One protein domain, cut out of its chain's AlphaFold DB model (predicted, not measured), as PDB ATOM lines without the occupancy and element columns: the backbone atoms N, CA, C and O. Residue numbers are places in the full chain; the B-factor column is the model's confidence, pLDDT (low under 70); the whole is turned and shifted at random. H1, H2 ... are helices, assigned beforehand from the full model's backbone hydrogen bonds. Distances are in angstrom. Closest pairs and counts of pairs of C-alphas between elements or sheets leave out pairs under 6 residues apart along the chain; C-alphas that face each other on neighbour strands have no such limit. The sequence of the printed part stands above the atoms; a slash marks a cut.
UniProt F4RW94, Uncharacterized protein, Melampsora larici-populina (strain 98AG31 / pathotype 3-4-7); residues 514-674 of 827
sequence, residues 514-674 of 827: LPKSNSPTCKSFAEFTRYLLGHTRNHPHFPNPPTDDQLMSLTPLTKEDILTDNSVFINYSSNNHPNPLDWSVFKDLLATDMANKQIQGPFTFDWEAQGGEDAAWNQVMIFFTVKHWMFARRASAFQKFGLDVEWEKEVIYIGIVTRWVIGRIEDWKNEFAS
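What this domain is: This is residues 514 to 674 of the 827 residues of an uncharacterized protein of Melampsora larici-populina (strain 98AG31 / pathotype 3-4-7) (UniProt F4RW94). H5 runs through the middle, with H3, H4 and H6 packed round it and H1 on H6. The 161 printed residues, under half in named elements, hold six helices, H1 to H6 in order, and no named strand: all helix. The whole is compact, radius of gyration of the C-alphas 15.3 A, and spans 40 by 34 by 33 A.

How they stand to each other: H1, residues 520 to 532, touches H6, residues 650 to 669; C-alphas 522 and 656 are closest, 6.5 A. H2, residues 548 to 553, touches no helix. H3, residues 559 to 563, touches the hub H5, residues 616 to 634; C-alphas 563 and 627 are closest, 5.5 A. H4, residues 584 to 596, forms a hairpin with H5, steep tilt 44 degrees. Every O i to N i+4 pair is within hydrogen-bond range in H1 to H5, 15 of 16 in H6.

Where its parts are: Find C-alpha 520 at (44.464, 40.523, -3.748); H6 runs 28.3 A to C-alpha 669, (38.945, 58.883, -24.211).

The domain as a whole: The printed part has no cut; residues 576 and 578 are under pLDDT 70.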
ATOM      1  N   LEU A 514      33.228  38.366 -11.241       91.75
ATOM      2  CA  LEU A 514      34.637  38.642 -10.996       91.75
ATOM      3  C   LEU A 514      34.848  39.005  -9.527       91.75
ATOM      4  O   LEU A 514      33.969  39.631  -8.919       91.75
ATOM      5  N   PRO A 515      36.042  38.748  -8.971       92.38
ATOM      6  CA  PRO A 515      36.373  39.213  -7.637       92.38
ATOM      7  C   PRO A 515      36.258  40.743  -7.534       92.38
ATOM      8  O   PRO A 515      36.361  41.490  -8.526       92.38
ATOM      9  N   LYS A 516      36.033  41.229  -6.306       90.81
ATOM     10  CA  LYS A 516      35.970  42.670  -6.016       90.81
ATOM     11  C   LYS A 516      37.232  43.350  -6.544       90.81
ATOM     12  O   LYS A 516      38.326  42.816  -6.414       90.81
ATOM     13  N   SER A 517      37.099  44.550  -7.106       88.88
ATOM     14  CA  SER A 517      38.221  45.273  -7.727       88.88
ATOM     15  C   SER A 517      39.399  45.544  -6.782       88.88
ATOM     16  O   SER A 517      40.509  45.790  -7.244       88.88
ATOM     17  N   ASN A 518      39.173  45.492  -5.468       89.50
ATOM     18  CA  ASN A 518      40.185  45.661  -4.431       89.50
ATOM     19  C   ASN A 518      40.710  44.338  -3.835       89.50
ATOM     20  O   ASN A 518      41.456  44.401  -2.851       89.50
ATOM     21  N   SER A 519      40.336  43.178  -4.392       93.69
ATOM     22  CA  SER A 519      40.852  41.877  -3.955       93.69
ATOM     23  C   SER A 519      42.357  41.744  -4.233       93.69
ATOM     24  O   SER A 519      42.867  42.412  -5.144       93.69
ATOM     25  N   PRO A 520      43.073  40.889  -3.481       94.25
ATOM     26  CA  PRO A 520      44.464  40.523  -3.748       94.25
ATOM     27  C   PRO A 520      44.775  40.233  -5.218       94.25
ATOM     28  O   PRO A 520      45.656  40.864  -5.801       94.25
ATOM     29  N   THR A 521      43.994  39.349  -5.843       94.44
ATOM     30  CA  THR A 521      44.186  38.935  -7.239       94.44
ATOM     31  C   THR A 521      43.970  40.093  -8.216       94.44
ATOM     32  O   THR A 521      44.774  40.299  -9.117       94.44
ATOM     33  N   CYS A 522      42.940  40.927  -8.023       95.12
ATOM     34  CA  CYS A 522      42.741  42.095  -8.891       95.12
ATOM     35  C   CYS A 522      43.874  43.120  -8.758       95.12
ATOM     36  O   CYS A 522      44.260  43.748  -9.745       95.12
ATOM     37  N   LYS A 523      44.401  43.308  -7.542       95.44
ATOM     38  CA  LYS A 523      45.522  44.218  -7.283       95.44
ATOM     39  C   LYS A 523      46.813  43.726  -7.928       95.44
ATOM     40  O   LYS A 523      47.517  44.551  -8.504       95.44
ATOM     41  N   SER A 524      47.099  42.424  -7.874       95.56
ATOM     42  CA  SER A 524      48.302  41.864  -8.494       95.56
ATOM     43  C   SER A 524      48.267  41.984 -10.016       95.56
ATOM     44  O   SER A 524      49.253  42.438 -10.586       95.56
ATOM     45  N   PHE A 525      47.129  41.706 -10.666       96.94
ATOM     46  CA  PHE A 525      46.943  42.000 -12.093       96.94
ATOM     47  C   PHE A 525      47.169  43.484 -12.387       96.94
ATOM     48  O   PHE A 525      47.984  43.829 -13.232       96.94
ATOM     49  N   ALA A 526      46.505  44.379 -11.650       96.50
ATOM     50  CA  ALA A 526      46.615  45.814 -11.897       96.50
ATOM     51  C   ALA A 526      48.043  46.358 -11.708       96.50
ATOM     52  O   ALA A 526      48.448  47.258 -12.440       96.50
ATOM     53  N   GLU A 527      48.800  45.876 -10.719       95.25
ATOM     54  CA  GLU A 527      50.208  46.256 -10.547       95.25
ATOM     55  C   GLU A 527      51.100  45.659 -11.633       95.25
ATOM     56  O   GLU A 527      51.904  46.392 -12.205       95.25
ATOM     57  N   PHE A 528      50.933  44.376 -11.954       96.75
ATOM     58  CA  PHE A 528      51.721  43.703 -12.983       96.75
ATOM     59  C   PHE A 528      51.518  44.346 -14.359       96.75
ATOM     60  O   PHE A 528      52.488  44.725 -15.005       96.75
ATOM     61  N   THR A 529      50.270  44.594 -14.767       97.25
ATOM     62  CA  THR A 529      49.967  45.272 -16.036       97.25
ATOM     63  C   THR A 529      50.569  46.679 -16.090       97.25
ATOM     64  O   THR A 529      51.140  47.058 -17.109       97.25
ATOM     65  N   ARG A 530      50.511  47.457 -14.994       96.00
ATOM     66  CA  ARG A 530      51.180  48.773 -14.935       96.00
ATOM     67  C   ARG A 530      52.689  48.647 -15.113       96.00
ATOM     68  O   ARG A 530      53.268  49.436 -15.850       96.00
ATOM     69  N   TYR A 531      53.307  47.663 -14.467       95.25
ATOM     70  CA  TYR A 531      54.740  47.429 -14.585       95.25
ATOM     71  C   TYR A 531      55.153  47.080 -16.021       95.25
ATOM     72  O   TYR A 531      56.095  47.678 -16.545       95.25
ATOM     73  N   LEU A 532      54.416  46.180 -16.685       96.00
ATOM     74  CA  LEU A 532      54.660  45.817 -18.087       96.00
ATOM     75  C   LEU A 532      54.588  47.046 -19.006       96.00
ATOM     76  O   LEU A 532      55.477  47.255 -19.826       96.00
ATOM     77  N   LEU A 533      53.604  47.920 -18.778       95.88
ATOM     78  CA  LEU A 533      53.451  49.197 -19.485       95.88
ATOM     79  C   LEU A 533      54.513  50.248 -19.106       95.88
ATOM     80  O   LEU A 533      54.515  51.342 -19.657       95.88
ATOM     81  N   GLY A 534      55.399  49.971 -18.142       92.81
ATOM     82  CA  GLY A 534      56.377  50.943 -17.642       92.81
ATOM     83  C   GLY A 534      55.773  52.075 -16.802       92.81
ATOM     84  O   GLY A 534      56.461  53.050 -16.504       92.81
ATOM     85  N   HIS A 535      54.513  51.947 -16.381       90.00
ATOM     86  CA  HIS A 535      53.841  52.926 -15.537       90.00
ATOM     87  C   HIS A 535      54.349  52.810 -14.094       90.00
ATOM     88  O   HIS A 535      54.024  51.867 -13.365       90.00
ATOM     89  N   THR A 536      55.132  53.796 -13.669       83.69
ATOM     90  CA  THR A 536      55.738  53.863 -12.332       83.69
ATOM     91  C   THR A 536      55.393  55.182 -11.652       83.69
ATOM     92  O   THR A 536      54.858  56.102 -12.263       83.69
ATOM     93  N   ARG A 537      55.732  55.324 -10.365       74.50
ATOM     94  CA  ARG A 537      55.558  56.604  -9.660       74.50
ATOM     95  C   ARG A 537      56.358  57.746 -10.307       74.50
ATOM     96  O   ARG A 537      55.920  58.888 -10.234       74.50
ATOM     97  N   ASN A 538      57.492  57.425 -10.934       74.69
ATOM     98  CA  ASN A 538      58.358  58.389 -11.615       74.69
ATOM     99  C   ASN A 538      57.934  58.615 -13.078       74.69
ATOM    100  O   ASN A 538      58.218  59.667 -13.637       74.69
ATOM    101  N   HIS A 539      57.210  57.661 -13.669       80.12
ATOM    102  CA  HIS A 539      56.658  57.734 -15.022       80.12
ATOM    103  C   HIS A 539      55.152  57.431 -14.984       80.12
ATOM    104  O   HIS A 539      54.740  56.297 -15.241       80.12
ATOM    105  N   PRO A 540      54.314  58.419 -14.615       82.00
ATOM    106  CA  PRO A 540      52.884  58.209 -14.380       82.00
ATOM    107  C   PRO A 540      52.057  58.123 -15.671       82.00
ATOM    108  O   PRO A 540      50.847  57.906 -15.611       82.00
ATOM    109  N   HIS A 541      52.671  58.297 -16.840       84.06
ATOM    110  CA  HIS A 541      51.985  58.231 -18.125       84.06
ATOM    111  C   HIS A 541      52.026  56.805 -18.678       84.06
ATOM    112  O   HIS A 541      53.019  56.097 -18.520       84.06
ATOM    113  N   PHE A 542      50.918  56.368 -19.274       89.62
ATOM    114  CA  PHE A 542      50.898  55.133 -20.053       89.62
ATOM    115  C   PHE A 542      51.618  55.357 -21.391       89.62
ATOM    116  O   PHE A 542      51.678  56.499 -21.850       89.62
ATOM    117  N   PRO A 543      52.172  54.297 -22.003       92.69
ATOM    118  CA  PRO A 543      52.760  54.395 -23.332       92.69
ATOM    119  C   PRO A 543      51.708  54.840 -24.353       92.69
ATOM    120  O   PRO A 543      50.512  54.595 -24.167       92.69
ATOM    121  N   ASN A 544      52.171  55.482 -25.425       92.06
ATOM    122  CA  ASN A 544      51.322  55.881 -26.546       92.06
ATOM    123  C   ASN A 544      50.576  54.664 -27.129       92.06
ATOM    124  O   ASN A 544      51.077  53.536 -27.012       92.06
ATOM    125  N   PRO A 545      49.391  54.868 -27.734       93.75
ATOM    126  CA  PRO A 545      48.720  53.811 -28.486       93.75
ATOM    127  C   PRO A 545      49.627  53.295 -29.621       93.75
ATOM    128  O   PRO A 545      50.588  53.976 -29.999       93.75
ATOM    129  N   PRO A 546      49.367  52.085 -30.147       95.88
ATOM    130  CA  PRO A 546      50.088  51.597 -31.314       95.88
ATOM    131  C   PRO A 546      49.873  52.538 -32.506       95.88
ATOM    132  O   PRO A 546      48.823  53.159 -32.646       95.88
ATOM    133  N   THR A 547      50.883  52.637 -33.363       94.81
ATOM    134  CA  THR A 547      50.798  53.341 -34.650       94.81
ATOM    135  C   THR A 547      49.871  52.603 -35.617       94.81
ATOM    136  O   THR A 547      49.677  51.392 -35.495       94.81
ATOM    137  N   ASP A 548      49.346  53.310 -36.619       92.81
ATOM    138  CA  ASP A 548      48.499  52.703 -37.654       92.81
ATOM    139  C   ASP A 548      49.214  51.552 -38.378       92.81
ATOM    140  O   ASP A 548      48.608  50.514 -38.634       92.81
ATOM    141  N   ASP A 549      50.522  51.676 -38.618       92.94
ATOM    142  CA  ASP A 549      51.335  50.603 -39.202       92.94
ATOM    143  C   ASP A 549      51.375  49.361 -38.297       92.94
ATOM    144  O   ASP A 549      51.221  48.233 -38.767       92.94
ATOM    145  N   GLN A 550      51.512  49.546 -36.979       93.25
ATOM    146  CA  GLN A 550      51.453  48.441 -36.016       93.25
ATOM    147  C   GLN A 550      50.068  47.786 -35.996       93.25
ATOM    148  O   GLN A 550      49.980  46.559 -35.998       93.25
ATOM    149  N   LEU A 551      48.995  48.579 -36.028       93.06
ATOM    150  CA  LEU A 551      47.624  48.070 -36.093       93.06
ATOM    151  C   LEU A 551      47.366  47.281 -37.384       93.06
ATOM    152  O   LEU A 551      46.773  46.205 -37.327       93.06
ATOM    153  N   MET A 552      47.837  47.780 -38.530       91.38
ATOM    154  CA  MET A 552      47.680  47.125 -39.834       91.38
ATOM    155  C   MET A 552      48.558  45.877 -39.988       91.38
ATOM    156  O   MET A 552      48.173  44.940 -40.683       91.38
ATOM    157  N   SER A 553      49.721  45.850 -39.336       91.44
ATOM    158  CA  SER A 553      50.641  44.704 -39.355       91.44
ATOM    159  C   SER A 553      50.260  43.580 -38.385       91.44
ATOM    160  O   SER A 553      50.879  42.512 -38.418       91.44
ATOM    161  N   LEU A 554      49.250  43.785 -37.527       92.38
ATOM    162  CA  LEU A 554      48.826  42.773 -36.567       92.38
ATOM    163  C   LEU A 554      48.283  41.541 -37.303       92.38
ATOM    164  O   LEU A 554      47.189  41.550 -37.868       92.38
ATOM    165  N   THR A 555      49.039  40.447 -37.241       90.62
ATOM    166  CA  THR A 555      48.589  39.151 -37.753       90.62
ATOM    167  C   THR A 555      47.385  38.670 -36.930       90.62
ATOM    168  O   THR A 555      47.390  38.845 -35.708       90.62
ATOM    169  N   PRO A 556      46.351  38.058 -37.540       89.94
ATOM    170  CA  PRO A 556      45.250  37.461 -36.793       89.94
ATOM    171  C   PRO A 556      45.776  36.414 -35.803       89.94
ATOM    172  O   PRO A 556      46.266  35.362 -36.205       89.94
ATOM    173  N   LEU A 557      45.689  36.717 -34.509       93.31
ATOM    174  CA  LEU A 557      46.111  35.838 -33.422       93.31
ATOM    175  C   LEU A 557      44.893  35.458 -32.591       93.31
ATOM    176  O   LEU A 557      44.156  36.331 -32.120       93.31
ATOM    177  N   THR A 558      44.683  34.160 -32.396       93.25
ATOM    178  CA  THR A 558      43.626  33.675 -31.509       93.25
ATOM    179  C   THR A 558      44.097  33.654 -30.057       93.25
ATOM    180  O   THR A 558      45.288  33.728 -29.738       93.25
ATOM    181  N   LYS A 559      43.134  33.543 -29.142       94.88
ATOM    182  CA  LYS A 559      43.400  33.337 -27.718       94.88
ATOM    183  C   LYS A 559      44.254  32.082 -27.505       94.88
ATOM    184  O   LYS A 559      45.208  32.107 -26.727       94.88
ATOM    185  N   GLU A 560      43.919  31.004 -28.203       94.88
ATOM    186  CA  GLU A 560      44.595  29.715 -28.120       94.88
ATOM    187  C   GLU A 560      46.050  29.818 -28.604       94.88
ATOM    188  O   GLU A 560      46.942  29.340 -27.900       94.88
ATOM    189  N   ASP A 561      46.316  30.530 -29.708       93.75
ATOM    190  CA  ASP A 561      47.671  30.722 -30.265       93.75
ATOM    191  C   ASP A 561      48.641  31.417 -29.298       93.75
ATOM    192  O   ASP A 561      49.858  31.219 -29.372       93.75
ATOM    193  N   ILE A 562      48.114  32.266 -28.411       96.69
ATOM    194  CA  ILE A 562      48.905  33.030 -27.443       96.69
ATOM    195  C   ILE A 562      49.034  32.260 -26.131       96.69
ATOM    196  O   ILE A 562      50.149  32.079 -25.640       96.69
ATOM    197  N   LEU A 563      47.912  31.826 -25.545       95.50
ATOM    198  CA  LEU A 563      47.893  31.258 -24.194       95.50
ATOM    199  C   LEU A 563      48.520  29.860 -24.117       95.50
ATOM    200  O   LEU A 563      49.054  29.498 -23.067       95.50
ATOM    201  N   THR A 564      48.468  29.076 -25.200       94.38
ATOM    202  CA  THR A 564      49.021  27.708 -25.218       94.38
ATOM    203  C   THR A 564      50.506  27.659 -25.580       94.38
ATOM    204  O   THR A 564      51.208  26.725 -25.182       94.38
ATOM    205  N   ASP A 565      51.012  28.677 -26.276       95.94
ATOM    206  CA  ASP A 565      52.411  28.761 -26.680       95.94
ATOM    207  C   ASP A 565      53.305  29.124 -25.491       95.94
ATOM    208  O   ASP A 565      53.393  30.276 -25.089       95.94
ATOM    209  N   ASN A 566      54.016  28.152 -24.930       95.38
ATOM    210  CA  ASN A 566      54.939  28.389 -23.816       95.38
ATOM    211  C   ASN A 566      56.410  28.473 -24.252       95.38
ATOM    212  O   ASN A 566      57.293  28.434 -23.396       95.38
ATOM    213  N   SER A 567      56.693  28.586 -25.557       95.94
ATOM    214  CA  SER A 567      58.058  28.523 -26.103       95.94
ATOM    215  C   SER A 567      59.006  29.557 -25.488       95.94
ATOM    216  O   SER A 567      60.137  29.225 -25.132       95.94
ATOM    217  N   VAL A 568      58.521  30.780 -25.258       95.94
ATOM    218  CA  VAL A 568      59.302  31.870 -24.651       95.94
ATOM    219  C   VAL A 568      59.744  31.572 -23.211       95.94
ATOM    220  O   VAL A 568      60.746  32.105 -22.743       95.94
ATOM    221  N   PHE A 569      59.030  30.693 -22.506       95.56
ATOM    222  CA  PHE A 569      59.302  30.368 -21.107       95.56
ATOM    223  C   PHE A 569      60.275  29.195 -20.926       95.56
ATOM    224  O   PHE A 569      60.730  28.971 -19.808       95.56
ATOM    225  N   ILE A 570      60.616  28.451 -21.989       93.12
ATOM    226  CA  ILE A 570      61.427  27.218 -21.902       93.12
ATOM    227  C   ILE A 570      62.808  27.483 -21.290       93.12
ATOM    228  O   ILE A 570      63.307  26.680 -20.506       93.12
ATOM    229  N   ASN A 571      63.405  28.632 -21.609       86.19
ATOM    230  CA  ASN A 571      64.741  29.002 -21.138       86.19
ATOM    231  C   ASN A 571      64.727  29.766 -19.804       86.19
ATOM    232  O   ASN A 571      65.774  30.220 -19.340       86.19
ATOM    233  N   TYR A 572      63.558  29.940 -19.179       89.81
ATOM    234  CA  TYR A 572      63.473  30.603 -17.885       89.81
ATOM    235  C   TYR A 572      63.982  29.685 -16.770       89.81
ATOM    236  O   TYR A 572      63.521  28.558 -16.605       89.81
ATOM    237  N   SER A 573      64.885  30.211 -15.942       83.75
ATOM    238  CA  SER A 573      65.350  29.561 -14.719       83.75
ATOM    239  C   SER A 573      65.069  30.462 -13.526       83.75
ATOM    240  O   SER A 573      65.454  31.631 -13.527       83.75
ATOM    241  N   SER A 574      64.455  29.912 -12.475       78.00
ATOM    242  CA  SER A 574      64.228  30.631 -11.214       78.00
ATOM    243  C   SER A 574      65.529  31.115 -10.567       78.00
ATOM    244  O   SER A 574      65.514  32.090  -9.827       78.00
ATOM    245  N   ASN A 575      66.665  30.485 -10.886       75.56
ATOM    246  CA  ASN A 575      67.981  30.907 -10.399       75.56
ATOM    247  C   ASN A 575      68.430  32.250 -11.000       75.56
ATOM    248  O   ASN A 575      69.233  32.949 -10.390       75.56
ATOM    249  N   ASN A 576      67.880  32.638 -12.157       67.06
ATOM    250  CA  ASN A 576      68.144  33.930 -12.799       67.06
ATOM    251  C   ASN A 576      67.255  35.054 -12.232       67.06
ATOM    252  O   ASN A 576      67.354  36.197 -12.667       67.06
ATOM    253  N   HIS A 577      66.394  34.737 -11.257       70.56
ATOM    254  CA  HIS A 577      65.459  35.663 -10.624       70.56
ATOM    255  C   HIS A 577      65.636  35.672  -9.092       70.56
ATOM    256  O   HIS A 577      64.780  35.190  -8.352       70.56
ATOM    257  N   PRO A 578      66.767  36.189  -8.572       66.69
ATOM    258  CA  PRO A 578      67.069  36.126  -7.140       66.69
ATOM    259  C   PRO A 578      66.170  37.038  -6.291       66.69
ATOM    260  O   PRO A 578      66.056  36.835  -5.083       66.69
ATOM    261  N   ASN A 579      65.541  38.049  -6.902       79.00
ATOM    262  CA  ASN A 579      64.663  38.986  -6.214       79.00
ATOM    263  C   ASN A 579      63.205  38.838  -6.691       79.00
ATOM    264  O   ASN A 579      62.872  39.358  -7.756       79.00
ATOM    265  N   PRO A 580      62.299  38.257  -5.883       73.19
ATOM    266  CA  PRO A 580      60.890  38.074  -6.248       73.19
ATOM    267  C   PRO A 580      60.118  39.391  -6.473       73.19
ATOM    268  O   PRO A 580      59.002  39.368  -6.993       73.19
ATOM    269  N   LEU A 581      60.685  40.538  -6.078       77.19
ATOM    270  CA  LEU A 581      60.107  41.870  -6.289       77.19
ATOM    271  C   LEU A 581      60.578  42.551  -7.579       77.19
ATOM    272  O   LEU A 581      59.998  43.573  -7.952       77.19
ATOM    273  N   ASP A 582      61.611  42.031  -8.237       86.75
ATOM    274  CA  ASP A 582      62.011  42.522  -9.550       86.75
ATOM    275  C   ASP A 582      61.112  41.882 -10.610       86.75
ATOM    276  O   ASP A 582      60.953  40.672 -10.631       86.75
ATOM    277  N   TRP A 583      60.481  42.655 -11.486       91.94
ATOM    278  CA  TRP A 583      59.641  42.104 -12.557       91.94
ATOM    279  C   TRP A 583      60.258  42.303 -13.948       91.94
ATOM    280  O   TRP A 583      59.599  42.017 -14.949       91.94
ATOM    281  N   SER A 584      61.518  42.753 -14.016       92.12
ATOM    282  CA  SER A 584      62.247  43.064 -15.253       92.12
ATOM    283  C   SER A 584      62.278  41.870 -16.207       92.12
ATOM    284  O   SER A 584      61.843  41.980 -17.350       92.12
ATOM    285  N   VAL A 585      62.622  40.691 -15.682       92.44
ATOM    286  CA  VAL A 585      62.686  39.434 -16.438       92.44
ATOM    287  C   VAL A 585      61.355  39.096 -17.118       92.44
ATOM    288  O   VAL A 585      61.341  38.669 -18.268       92.44
ATOM    289  N   PHE A 586      60.213  39.325 -16.461       93.81
ATOM    290  CA  PHE A 586      58.901  39.065 -17.074       93.81
ATOM    291  C   PHE A 586      58.573  40.057 -18.193       93.81
ATOM    292  O   PHE A 586      57.868  39.707 -19.136       93.81
ATOM    293  N   LYS A 587      59.092  41.285 -18.109       94.62
ATOM    294  CA  LYS A 587      58.946  42.282 -19.171       94.62
ATOM    295  C   LYS A 587      59.792  41.923 -20.397       94.62
ATOM    296  O   LYS A 587      59.298  42.051 -21.515       94.62
ATOM    297  N   ASP A 588      61.003  41.413 -20.192       94.25
ATOM    298  CA  ASP A 588      61.883  40.957 -21.277       94.25
ATOM    299  C   ASP A 588      61.328  39.704 -21.970       94.25
ATOM    300  O   ASP A 588      61.325  39.604 -23.202       94.25
ATOM    301  N   LEU A 589      60.773  38.770 -21.185       95.94
ATOM    302  CA  LEU A 589      60.044  37.616 -21.713       95.94
ATOM    303  C   LEU A 589      58.847  38.056 -22.559       95.94
ATOM    304  O   LEU A 589      58.650  37.525 -23.647       95.94
ATOM    305  N   LEU A 590      58.064  39.038 -22.104       97.19
ATOM    306  CA  LEU A 590      56.941  39.571 -22.877       97.19
ATOM    307  C   LEU A 590      57.391  40.194 -24.202       97.19
ATOM    308  O   LEU A 590      56.783  39.919 -25.232       97.19
ATOM    309  N   ALA A 591      58.457  40.996 -24.191       96.50
ATOM    310  CA  ALA A 591      58.993  41.596 -25.411       96.50
ATOM    311  C   ALA A 591      59.451  40.528 -26.419       96.50
ATOM    312  O   ALA A 591      59.159  40.634 -27.609       96.50
ATOM    313  N   THR A 592      60.103  39.467 -25.934       96.75
ATOM    314  CA  THR A 592      60.522  38.323 -26.762       96.75
ATOM    315  C   THR A 592      59.316  37.577 -27.340       96.75
ATOM    316  O   THR A 592      59.298  37.239 -28.521       96.75
ATOM    317  N   ASP A 593      58.280  37.353 -26.530       97.50
ATOM    318  CA  ASP A 593      57.051  36.664 -26.940       97.50
ATOM    319  C   ASP A 593      56.289  37.455 -28.018       97.50
ATOM    320  O   ASP A 593      55.855  36.893 -29.022       97.50
ATOM    321  N   MET A 594      56.191  38.779 -27.860       96.81
ATOM    322  CA  MET A 594      55.612  39.671 -28.870       96.81
ATOM    323  C   MET A 594      56.414  39.649 -30.178       96.81
ATOM    324  O   MET A 594      55.823  39.530 -31.253       96.81
ATOM    325  N   ALA A 595      57.748  39.691 -30.095       95.81
ATOM    326  CA  ALA A 595      58.624  39.630 -31.263       95.81
ATOM    327  C   ALA A 595      58.482  38.302 -32.029       95.81
ATOM    328  O   ALA A 595      58.407  38.310 -33.258       95.81
ATOM    329  N   ASN A 596      58.353  37.174 -31.322       95.38
ATOM    330  CA  ASN A 596      58.107  35.859 -31.929       95.38
ATOM    331  C   ASN A 596      56.783  35.801 -32.706       95.38
ATOM    332  O   ASN A 596      56.663  35.046 -33.671       95.38
ATOM    333  N   LYS A 597      55.793  36.610 -32.312       95.19
ATOM    334  CA  LYS A 597      54.510  36.768 -33.018       95.19
ATOM    335  C   LYS A 597      54.514  37.932 -34.014       95.19
ATOM    336  O   LYS A 597      53.450  38.352 -34.454       95.19
ATOM    337  N   GLN A 598      55.699  38.435 -34.371       94.62
ATOM    338  CA  GLN A 598      55.907  39.530 -35.324       94.62
ATOM    339  C   GLN A 598      55.237  40.854 -34.916       94.62
ATOM    340  O   GLN A 598      55.026  41.728 -35.753       94.62
ATOM    341  N   ILE A 599      54.940  41.042 -33.625       95.00
ATOM    342  CA  ILE A 599      54.403  42.302 -33.108       95.00
ATOM    343  C   ILE A 599      55.579  43.217 -32.772       95.00
ATOM    344  O   ILE A 599      56.335  42.964 -31.834       95.00
ATOM    345  N   GLN A 600      55.742  44.285 -33.551       89.50
ATOM    346  CA  GLN A 600      56.835  45.239 -33.374       89.50
ATOM    347  C   GLN A 600      56.471  46.347 -32.377       89.50
ATOM    348  O   GLN A 600      55.324  46.785 -32.312       89.50
ATOM    349  N   GLY A 601      57.469  46.849 -31.642       88.50
ATOM    350  CA  GLY A 601      57.347  47.998 -30.736       88.50
ATOM    351  C   GLY A 601      57.028  47.652 -29.272       88.50
ATOM    352  O   GLY A 601      57.053  46.484 -28.882       88.50
ATOM    353  N   PRO A 602      56.801  48.669 -28.420       92.12
ATOM    354  CA  PRO A 602      56.593  48.468 -26.989       92.12
ATOM    355  C   PRO A 602      55.212  47.875 -26.680       92.12
ATOM    356  O   PRO A 602      54.228  48.166 -27.358       92.12
ATOM    357  N   PHE A 603      55.121  47.107 -25.591       96.94
ATOM    358  CA  PHE A 603      53.841  46.642 -25.056       96.94
ATOM    359  C   PHE A 603      52.953  47.835 -24.668       96.94
ATOM    360  O   PHE A 603      53.305  48.624 -23.785       96.94
ATOM    361  N   THR A 604      51.802  47.959 -25.328       97.06
ATOM    362  CA  THR A 604      50.817  49.027 -25.116       97.06
ATOM    363  C   THR A 604      49.421  48.548 -25.508       97.06
ATOM    364  O   THR A 604      49.276  47.606 -26.286       97.06
ATOM    365  N   PHE A 605      48.387  49.204 -24.990       97.25
ATOM    366  CA  PHE A 605      47.016  49.004 -25.454       97.25
ATOM    367  C   PHE A 605      46.652  50.105 -26.450       97.25
ATOM    368  O   PHE A 605      47.155  51.224 -26.370       97.25
ATOM    369  N   ASP A 606      45.737  49.796 -27.359       95.94
ATOM    370  CA  ASP A 606      45.086  50.800 -28.182       95.94
ATOM    371  C   ASP A 606      44.024  51.512 -27.340       95.94
ATOM    372  O   ASP A 606      42.898  51.041 -27.146       95.94
ATOM    373  N   TRP A 607      44.426  52.648 -26.775       93.81
ATOM    374  CA  TRP A 607      43.573  53.474 -25.932       93.81
ATOM    375  C   TRP A 607      42.461  54.190 -26.715       93.81
ATOM    376  O   TRP A 607      41.489  54.656 -26.112       93.81
ATOM    377  N   GLU A 608      42.577  54.249 -28.044       92.06
ATOM    378  CA  GLU A 608      41.720  55.028 -28.942       92.06
ATOM    379  C   GLU A 608      40.752  54.150 -29.742       92.06
ATOM    380  O   GLU A 608      39.724  54.643 -30.214       92.06
ATOM    381  N   ALA A 609      40.992  52.836 -29.771       90.50
ATOM    382  CA  ALA A 609      40.161  51.818 -30.399       90.50
ATOM    383  C   ALA A 609      38.653  52.096 -30.288       90.50
ATOM    384  O   ALA A 609      38.076  52.130 -29.188       90.50
ATOM    385  N   GLN A 610      37.958  52.211 -31.425       83.56
ATOM    386  CA  GLN A 610      36.496  52.360 -31.445       83.56
ATOM    387  C   GLN A 610      35.789  51.152 -30.811       83.56
ATOM    388  O   GLN A 610      34.840  51.332 -30.049       83.56
ATOM    389  N   GLY A 611      36.317  49.943 -31.036       84.75
ATOM    390  CA  GLY A 611      35.865  48.701 -30.397       84.75
ATOM    391  C   GLY A 611      36.223  48.578 -28.912       84.75
ATOM    392  O   GLY A 611      35.806  47.625 -28.263       84.75
ATOM    393  N   GLY A 612      36.977  49.530 -28.351       90.06
ATOM    394  CA  GLY A 612      37.382  49.516 -26.950       90.06
ATOM    395  C   GLY A 612      38.183  48.264 -26.610       90.06
ATOM    396  O   GLY A 612      39.200  47.977 -27.236       90.06
ATOM    397  N   GLU A 613      37.725  47.513 -25.616       92.12
ATOM    398  CA  GLU A 613      38.345  46.249 -25.228       92.12
ATOM    399  C   GLU A 613      38.191  45.142 -26.277       92.12
ATOM    400  O   GLU A 613      39.018  44.238 -26.301       92.12
ATOM    401  N   ASP A 614      37.169  45.208 -27.133       91.50
ATOM    402  CA  ASP A 614      36.856  44.174 -28.128       91.50
ATOM    403  C   ASP A 614      37.678  44.340 -29.420       91.50
ATOM    404  O   ASP A 614      37.603  43.511 -30.325       91.50
ATOM    405  N   ALA A 615      38.483  45.403 -29.522       94.25
ATOM    406  CA  ALA A 615      39.401  45.583 -30.640       94.25
ATOM    407  C   ALA A 615      40.466  44.478 -30.661       94.25
ATOM    408  O   ALA A 615      41.003  44.104 -29.616       94.25
ATOM    409  N   ALA A 616      40.806  43.999 -31.862       95.12
ATOM    410  CA  ALA A 616      41.724  42.875 -32.055       95.12
ATOM    411  C   ALA A 616      43.061  43.078 -31.322       95.12
ATOM    412  O   ALA A 616      43.493  42.201 -30.576       95.12
ATOM    413  N   TRP A 617      43.654  44.272 -31.440       96.69
ATOM    414  CA  TRP A 617      44.880  44.636 -30.725       96.69
ATOM    415  C   TRP A 617      44.738  44.478 -29.206       96.69
ATOM    416  O   TRP A 617      45.547  43.816 -28.558       96.69
ATOM    417  N   ASN A 618      43.676  45.036 -28.620       97.12
ATOM    418  CA  ASN A 618      43.468  44.996 -27.174       97.12
ATOM    419  C   ASN A 618      43.193  43.583 -26.656       97.12
ATOM    420  O   ASN A 618      43.691  43.241 -25.586       97.12
ATOM    421  N   GLN A 619      42.472  42.747 -27.409       97.06
ATOM    422  CA  GLN A 619      42.284  41.334 -27.064       97.06
ATOM    423  C   GLN A 619      43.622  40.587 -27.016       97.06
ATOM    424  O   GLN A 619      43.923  39.934 -26.017       97.06
ATOM    425  N   VAL A 620      44.471  40.765 -28.034       97.50
ATOM    426  CA  VAL A 620      45.820  40.181 -28.078       97.50
ATOM    427  C   VAL A 620      46.644  40.605 -26.854       97.50
ATOM    428  O   VAL A 620      47.196  39.755 -26.151       97.50
ATOM    429  N   MET A 621      46.661  41.898 -26.522       98.00
ATOM    430  CA  MET A 621      47.407  42.415 -25.365       98.00
ATOM    431  C   MET A 621      46.843  41.937 -24.020       98.00
ATOM    432  O   MET A 621      47.604  41.679 -23.079       98.00
ATOM    433  N   ILE A 622      45.519  41.760 -23.912       98.19
ATOM    434  CA  ILE A 622      44.876  41.133 -22.749       98.19
ATOM    435  C   ILE A 622      45.374  39.692 -22.592       98.19
ATOM    436  O   ILE A 622      45.764  39.305 -21.486       98.19
ATOM    437  N   PHE A 623      45.420  38.907 -23.670       98.19
ATOM    438  CA  PHE A 623      45.876  37.515 -23.617       98.19
ATOM    439  C   PHE A 623      47.354  37.404 -23.242       98.19
ATOM    440  O   PHE A 623      47.681  36.627 -22.344       98.19
ATOM    441  N   PHE A 624      48.230  38.236 -23.811       98.31
ATOM    442  CA  PHE A 624      49.630  38.304 -23.377       98.31
ATOM    443  C   PHE A 624      49.753  38.660 -21.891       98.31
ATOM    444  O   PHE A 624      50.487  38.000 -21.156       98.31
ATOM    445  N   THR A 625      48.986  39.644 -21.411       98.31
ATOM    446  CA  THR A 625      48.985  40.016 -19.987       98.31
ATOM    447  C   THR A 625      48.615  38.826 -19.103       98.31
ATOM    448  O   THR A 625      49.286  38.568 -18.104       98.31
ATOM    449  N   VAL A 626      47.559  38.089 -19.462       98.06
ATOM    450  CA  VAL A 626      47.093  36.921 -18.701       98.06
ATOM    451  C   VAL A 626      48.125  35.795 -18.735       98.06
ATOM    452  O   VAL A 626      48.469  35.276 -17.674       98.06
ATOM    453  N   LYS A 627      48.668  35.466 -19.913       97.75
ATOM    454  CA  LYS A 627      49.723  34.458 -20.099       97.75
ATOM    455  C   LYS A 627      50.929  34.728 -19.201       97.75
ATOM    456  O   LYS A 627      51.311  33.882 -18.390       97.75
ATOM    457  N   HIS A 628      51.493  35.929 -19.306       97.69
ATOM    458  CA  HIS A 628      52.692  36.320 -18.564       97.69
ATOM    459  C   HIS A 628      52.423  36.454 -17.068       97.69
ATOM    460  O   HIS A 628      53.258  36.053 -16.262       97.69
ATOM    461  N   TRP A 629      51.236  36.917 -16.667       97.25
ATOM    462  CA  TRP A 629      50.852  36.933 -15.254       97.25
ATOM    463  C   TRP A 629      50.725  35.515 -14.686       97.25
ATOM    464  O   TRP A 629      51.216  35.242 -13.593       97.25
ATOM    465  N   MET A 630      50.107  34.582 -15.417       96.06
ATOM    466  CA  MET A 630      49.987  33.186 -14.982       96.06
ATOM    467  C   MET A 630      51.360  32.529 -14.828       96.06
ATOM    468  O   MET A 630      51.588  31.809 -13.854       96.06
ATOM    469  N   PHE A 631      52.283  32.806 -15.750       95.56
ATOM    470  CA  PHE A 631      53.665  32.357 -15.640       95.56
ATOM    471  C   PHE A 631      54.376  32.970 -14.422       95.56
ATOM    472  O   PHE A 631      54.875  32.233 -13.571       95.56
ATOM    473  N   ALA A 632      54.328  34.297 -14.268       94.06
ATOM    474  CA  ALA A 632      54.926  35.010 -13.137       94.06
ATOM    475  C   ALA A 632      54.373  34.528 -11.785       94.06
ATOM    476  O   ALA A 632      55.112  34.385 -10.810       94.06
ATOM    477  N   ARG A 633      53.078  34.193 -11.729       92.62
ATOM    478  CA  ARG A 633      52.454  33.580 -10.552       92.62
ATOM    479  C   ARG A 633      53.091  32.233 -10.205       92.62
ATOM    480  O   ARG A 633      53.398  32.018  -9.035       92.62
ATOM    481  N   ARG A 634      53.290  31.338 -11.181       91.62
ATOM    482  CA  ARG A 634      53.949  30.030 -10.966       91.62
ATOM    483  C   ARG A 634      55.409  30.198 -10.546       91.62
ATOM    484  O   ARG A 634      55.886  29.456  -9.697       91.62
ATOM    485  N   ALA A 635      56.072  31.229 -11.061       90.25
ATOM    486  CA  ALA A 635      57.408  31.646 -10.651       90.25
ATOM    487  C   ALA A 635      57.445  32.411  -9.308       90.25
ATOM    488  O   ALA A 635      58.477  32.965  -8.947       90.25
ATOM    489  N   SER A 636      56.345  32.442  -8.543       88.88
ATOM    490  CA  SER A 636      56.255  33.073  -7.218       88.88
ATOM    491  C   SER A 636      56.446  34.602  -7.169       88.88
ATOM    492  O   SER A 636      56.669  35.160  -6.095       88.88
ATOM    493  N   ALA A 637      56.241  35.324  -8.275       89.06
ATOM    494  CA  ALA A 637      56.422  36.784  -8.343       89.06
ATOM    495  C   ALA A 637      55.415  37.612  -7.506       89.06
ATOM    496  O   ALA A 637      55.562  38.827  -7.350       89.06
ATOM    497  N   PHE A 638      54.359  36.981  -6.976       91.88
ATOM    498  CA  PHE A 638      53.226  37.659  -6.328       91.88
ATOM    499  C   PHE A 638      53.011  37.289  -4.856       91.88
ATOM    500  O   PHE A 638      51.928  37.541  -4.320       91.88
ATOM    501  N   GLN A 639      54.024  36.740  -4.175       86.88
ATOM    502  CA  GLN A 639      53.925  36.333  -2.762       86.88
ATOM    503  C   GLN A 639      53.393  37.449  -1.837       86.88
ATOM    504  O   GLN A 639      52.636  37.169  -0.913       86.88
ATOM    505  N   LYS A 640      53.684  38.726  -2.137       89.06
ATOM    506  CA  LYS A 640      53.239  39.890  -1.342       89.06
ATOM    507  C   LYS A 640      51.721  40.130  -1.314       89.06
ATOM    508  O   LYS A 640      51.252  40.893  -0.475       89.06
ATOM    509  N   PHE A 641      50.957  39.570  -2.254       87.25
ATOM    510  CA  PHE A 641      49.536  39.903  -2.391       87.25
ATOM    511  C   PHE A 641      48.606  38.989  -1.589       87.25
ATOM    512  O   PHE A 641      47.502  39.429  -1.291       87.25
ATOM    513  N   GLY A 642      49.020  37.766  -1.233       87.81
ATOM    514  CA  GLY A 642      48.124  36.762  -0.641       87.81
ATOM    515  C   GLY A 642      47.011  36.358  -1.616       87.81
ATOM    516  O   GLY A 642      45.852  36.696  -1.404       87.81
ATOM    517  N   LEU A 643      47.379  35.734  -2.743       89.19
ATOM    518  CA  LEU A 643      46.450  35.452  -3.844       89.19
ATOM    519  C   LEU A 643      45.357  34.444  -3.458       89.19
ATOM    520  O   LEU A 643      45.641  33.409  -2.859       89.19
ATOM    521  N   ASP A 644      44.128  34.720  -3.896       80.06
ATOM    522  CA  ASP A 644      42.973  33.845  -3.688       80.06
ATOM    523  C   ASP A 644      43.009  32.659  -4.675       80.06
ATOM    524  O   ASP A 644      42.994  32.861  -5.892       80.06
ATOM    525  N   VAL A 645      43.001  31.423  -4.165       77.81
ATOM    526  CA  VAL A 645      42.941  30.173  -4.965       77.81
ATOM    527  C   VAL A 645      41.558  29.895  -5.572       77.81
ATOM    528  O   VAL A 645      41.424  29.092  -6.487       77.81
ATOM    529  N   GLU A 646      40.516  30.591  -5.115       78.56
ATOM    530  CA  GLU A 646      39.121  30.371  -5.533       78.56
ATOM    531  C   GLU A 646      38.852  30.736  -7.010       78.56
ATOM    532  O   GLU A 646      37.918  30.231  -7.632       78.56
ATOM    533  N   TRP A 647      39.688  31.594  -7.602       77.69
ATOM    534  CA  TRP A 647      39.428  32.228  -8.899       77.69
ATOM    535  C   TRP A 647      40.281  31.663 -10.048       77.69
ATOM    536  O   TRP A 647      40.523  32.360 -11.032       77.69
ATOM    537  N   GLU A 648      40.725  30.403  -9.949       81.00
ATOM    538  CA  GLU A 648      41.630  29.725 -10.897       81.00
ATOM    539  C   GLU A 648      41.007  29.314 -12.238       81.00
ATOM    540  O   GLU A 648      41.171  28.196 -12.718       81.00
ATOM    541  N   LYS A 649      40.298  30.234 -12.889       88.62
ATOM    542  CA  LYS A 649      39.788  30.028 -14.246       88.62
ATOM    543  C   LYS A 649      40.314  31.117 -15.160       88.62
ATOM    544  O   LYS A 649      40.146  32.302 -14.893       88.62
ATOM    545  N   GLU A 650      40.889  30.708 -16.282       91.56
ATOM    546  CA  GLU A 650      41.470  31.604 -17.285       91.56
ATOM    547  C   GLU A 650      40.493  32.698 -17.747       91.56
ATOM    548  O   GLU A 650      40.851  33.872 -17.801       91.56
ATOM    549  N   VAL A 651      39.222  32.346 -17.971       93.12
ATOM    550  CA  VAL A 651      38.164  33.304 -18.344       93.12
ATOM    551  C   VAL A 651      37.961  34.412 -17.300       93.12
ATOM    552  O   VAL A 651      37.621  35.542 -17.644       93.12
ATOM    553  N   ILE A 652      38.208  34.121 -16.020       94.00
ATOM    554  CA  ILE A 652      38.100  35.099 -14.933       94.00
ATOM    555  C   ILE A 652      39.292  36.051 -14.979       94.00
ATOM    556  O   ILE A 652      39.109  37.256 -14.821       94.00
ATOM    557  N   TYR A 653      40.496  35.545 -15.248       95.75
ATOM    558  CA  TYR A 653      41.693  36.372 -15.417       95.75
ATOM    559  C   TYR A 653      41.579  37.314 -16.609       95.75
ATOM    560  O   TYR A 653      41.839  38.508 -16.462       95.75
ATOM    561  N   ILE A 654      41.093  36.801 -17.743       96.50
ATOM    562  CA  ILE A 654      40.752  37.617 -18.910       96.50
ATOM    563  C   ILE A 654      39.761  38.699 -18.485       96.50
ATOM    564  O   ILE A 654      40.062  39.878 -18.624       96.50
ATOM    565  N   GLY A 655      38.652  38.332 -17.832       95.50
ATOM    566  CA  GLY A 655      37.664  39.298 -17.346       95.50
ATOM    567  C   GLY A 655      38.230  40.366 -16.397       95.50
ATOM    568  O   GLY A 655      37.814  41.525 -16.458       95.50
ATOM    569  N   ILE A 656      39.195  40.023 -15.533       96.44
ATOM    570  CA  ILE A 656      39.864  40.983 -14.640       96.44
ATOM    571  C   ILE A 656      40.657  42.011 -15.452       96.44
ATOM    572  O   ILE A 656      40.495  43.213 -15.212       96.44
ATOM    573  N   VAL A 657      41.484  41.557 -16.398       97.12
ATOM    574  CA  VAL A 657      42.297  42.443 -17.243       97.12
ATOM    575  C   VAL A 657      41.396  43.256 -18.172       97.12
ATOM    576  O   VAL A 657      41.544  44.471 -18.228       97.12
ATOM    577  N   THR A 658      40.382  42.650 -18.793       95.50
ATOM    578  CA  THR A 658      39.369  43.347 -19.599       95.50
ATOM    579  C   THR A 658      38.690  44.462 -18.801       95.50
ATOM    580  O   THR A 658      38.662  45.610 -19.241       95.50
ATOM    581  N   ARG A 659      38.207  44.182 -17.581       94.75
ATOM    582  CA  ARG A 659      37.603  45.200 -16.698       94.75
ATOM    583  C   ARG A 659      38.579  46.335 -16.378       94.75
ATOM    584  O   ARG A 659      38.164  47.491 -16.264       94.75
ATOM    585  N   TRP A 660      39.860  46.013 -16.205       95.25
ATOM    586  CA  TRP A 660      40.911  47.001 -15.982       95.25
ATOM    587  C   TRP A 660      41.136  47.875 -17.228       95.25
ATOM    588  O   TRP A 660      41.096  49.099 -17.105       95.25
ATOM    589  N   VAL A 661      41.263  47.267 -18.414       94.56
ATOM    590  CA  VAL A 661      41.464  47.940 -19.710       94.56
ATOM    591  C   VAL A 661      40.288  48.851 -20.059       94.56
ATOM    592  O   VAL A 661      40.519  50.022 -20.338       94.56
ATOM    593  N   ILE A 662      39.036  48.394 -19.929       92.38
ATOM    594  CA  ILE A 662      37.832  49.236 -20.121       92.38
ATOM    595  C   ILE A 662      37.929  50.505 -19.275       92.38
ATOM    596  O   ILE A 662      37.677  51.619 -19.736       92.38
ATOM    597  N   GLY A 663      38.317  50.336 -18.009       90.62
ATOM    598  CA  GLY A 663      38.485  51.448 -17.092       90.62
ATOM    599  C   GLY A 663      39.615  52.400 -17.481       90.62
ATOM    600  O   GLY A 663      39.576  53.539 -17.037       90.62
ATOM    601  N   ARG A 664      40.616  51.963 -18.252       91.25
ATOM    602  CA  ARG A 664      41.723  52.798 -18.747       91.25
ATOM    603  C   ARG A 664      41.413  53.459 -20.086       91.25
ATOM    604  O   ARG A 664      41.676  54.645 -20.210       91.25
ATOM    605  N   ILE A 665      40.794  52.746 -21.024       90.62
ATOM    606  CA  ILE A 665      40.334  53.294 -22.308       90.62
ATOM    607  C   ILE A 665      39.359  54.442 -22.068       90.62
ATOM    608  O   ILE A 665      39.509  55.516 -22.639       90.62
ATOM    609  N   GLU A 666      38.381  54.272 -21.176       86.12
ATOM    610  CA  GLU A 666      37.506  55.393 -20.832       86.12
ATOM    611  C   GLU A 666      38.254  56.525 -20.133       86.12
ATOM    612  O   GLU A 666      37.903  57.689 -20.323       86.12
ATOM    613  N   ASP A 667      39.263  56.190 -19.324       85.19
ATOM    614  CA  ASP A 667      40.099  57.190 -18.678       85.19
ATOM    615  C   ASP A 667      40.888  58.019 -19.718       85.19
ATOM    616  O   ASP A 667      41.019  59.230 -19.547       85.19
ATOM    617  N   TRP A 668      41.326  57.391 -20.814       85.44
ATOM    618  CA  TRP A 668      41.981  58.022 -21.963       85.44
ATOM    619  C   TRP A 668      41.012  58.852 -22.809       85.44
ATOM    620  O   TRP A 668      41.201  60.054 -22.941       85.44
ATOM    621  N   LYS A 669      39.923  58.246 -23.305       84.31
ATOM    622  CA  LYS A 669      38.945  58.883 -24.211       84.31
ATOM    623  C   LYS A 669      38.284  60.125 -23.633       84.31
ATOM    624  O   LYS A 669      37.941  61.046 -24.359       84.31
ATOM    625  N   ASN A 670      38.053  60.133 -22.326       81.06
ATOM    626  CA  ASN A 670      37.470  61.291 -21.654       81.06
ATOM    627  C   ASN A 670      38.543  62.225 -21.082       81.06
ATOM    628  O   ASN A 670      38.200  63.096 -20.281       81.06
ATOM    629  N   GLU A 671      39.816  61.986 -21.416       82.19
ATOM    630  CA  GLU A 671      40.987  62.709 -20.933       82.19
ATOM    631  C   GLU A 671      40.934  62.912 -19.422       82.19
ATOM    632  O   GLU A 671      41.155  64.004 -18.904       82.19
ATOM    633  N   PHE A 672      40.598  61.867 -18.665       75.31
ATOM    634  CA  PHE A 672      40.406  61.994 -17.223       75.31
ATOM    635  C   PHE A 672      41.680  62.459 -16.506       75.31
ATOM    636  O   PHE A 672      41.583  62.983 -15.395       75.31
ATOM    637  N   ALA A 673      42.849  62.251 -17.116       70.62
ATOM    638  CA  ALA A 673      44.138  62.742 -16.641       70.62
ATOM    639  C   ALA A 673      44.430  64.206 -17.023       70.62
ATOM    640  O   ALA A 673      45.386  64.767 -16.493       70.62
ATOM    641  N   SER A 674      43.625  64.835 -17.888       80.56
ATOM    642  CA  SER A 674      43.756  66.266 -18.166       80.56
ATOM    643  C   SER A 674      43.584  67.061 -16.866       80.56
ATOM    644  O   SER A 674      42.737  66.710 -16.029       80.56
TER     645      SER A 674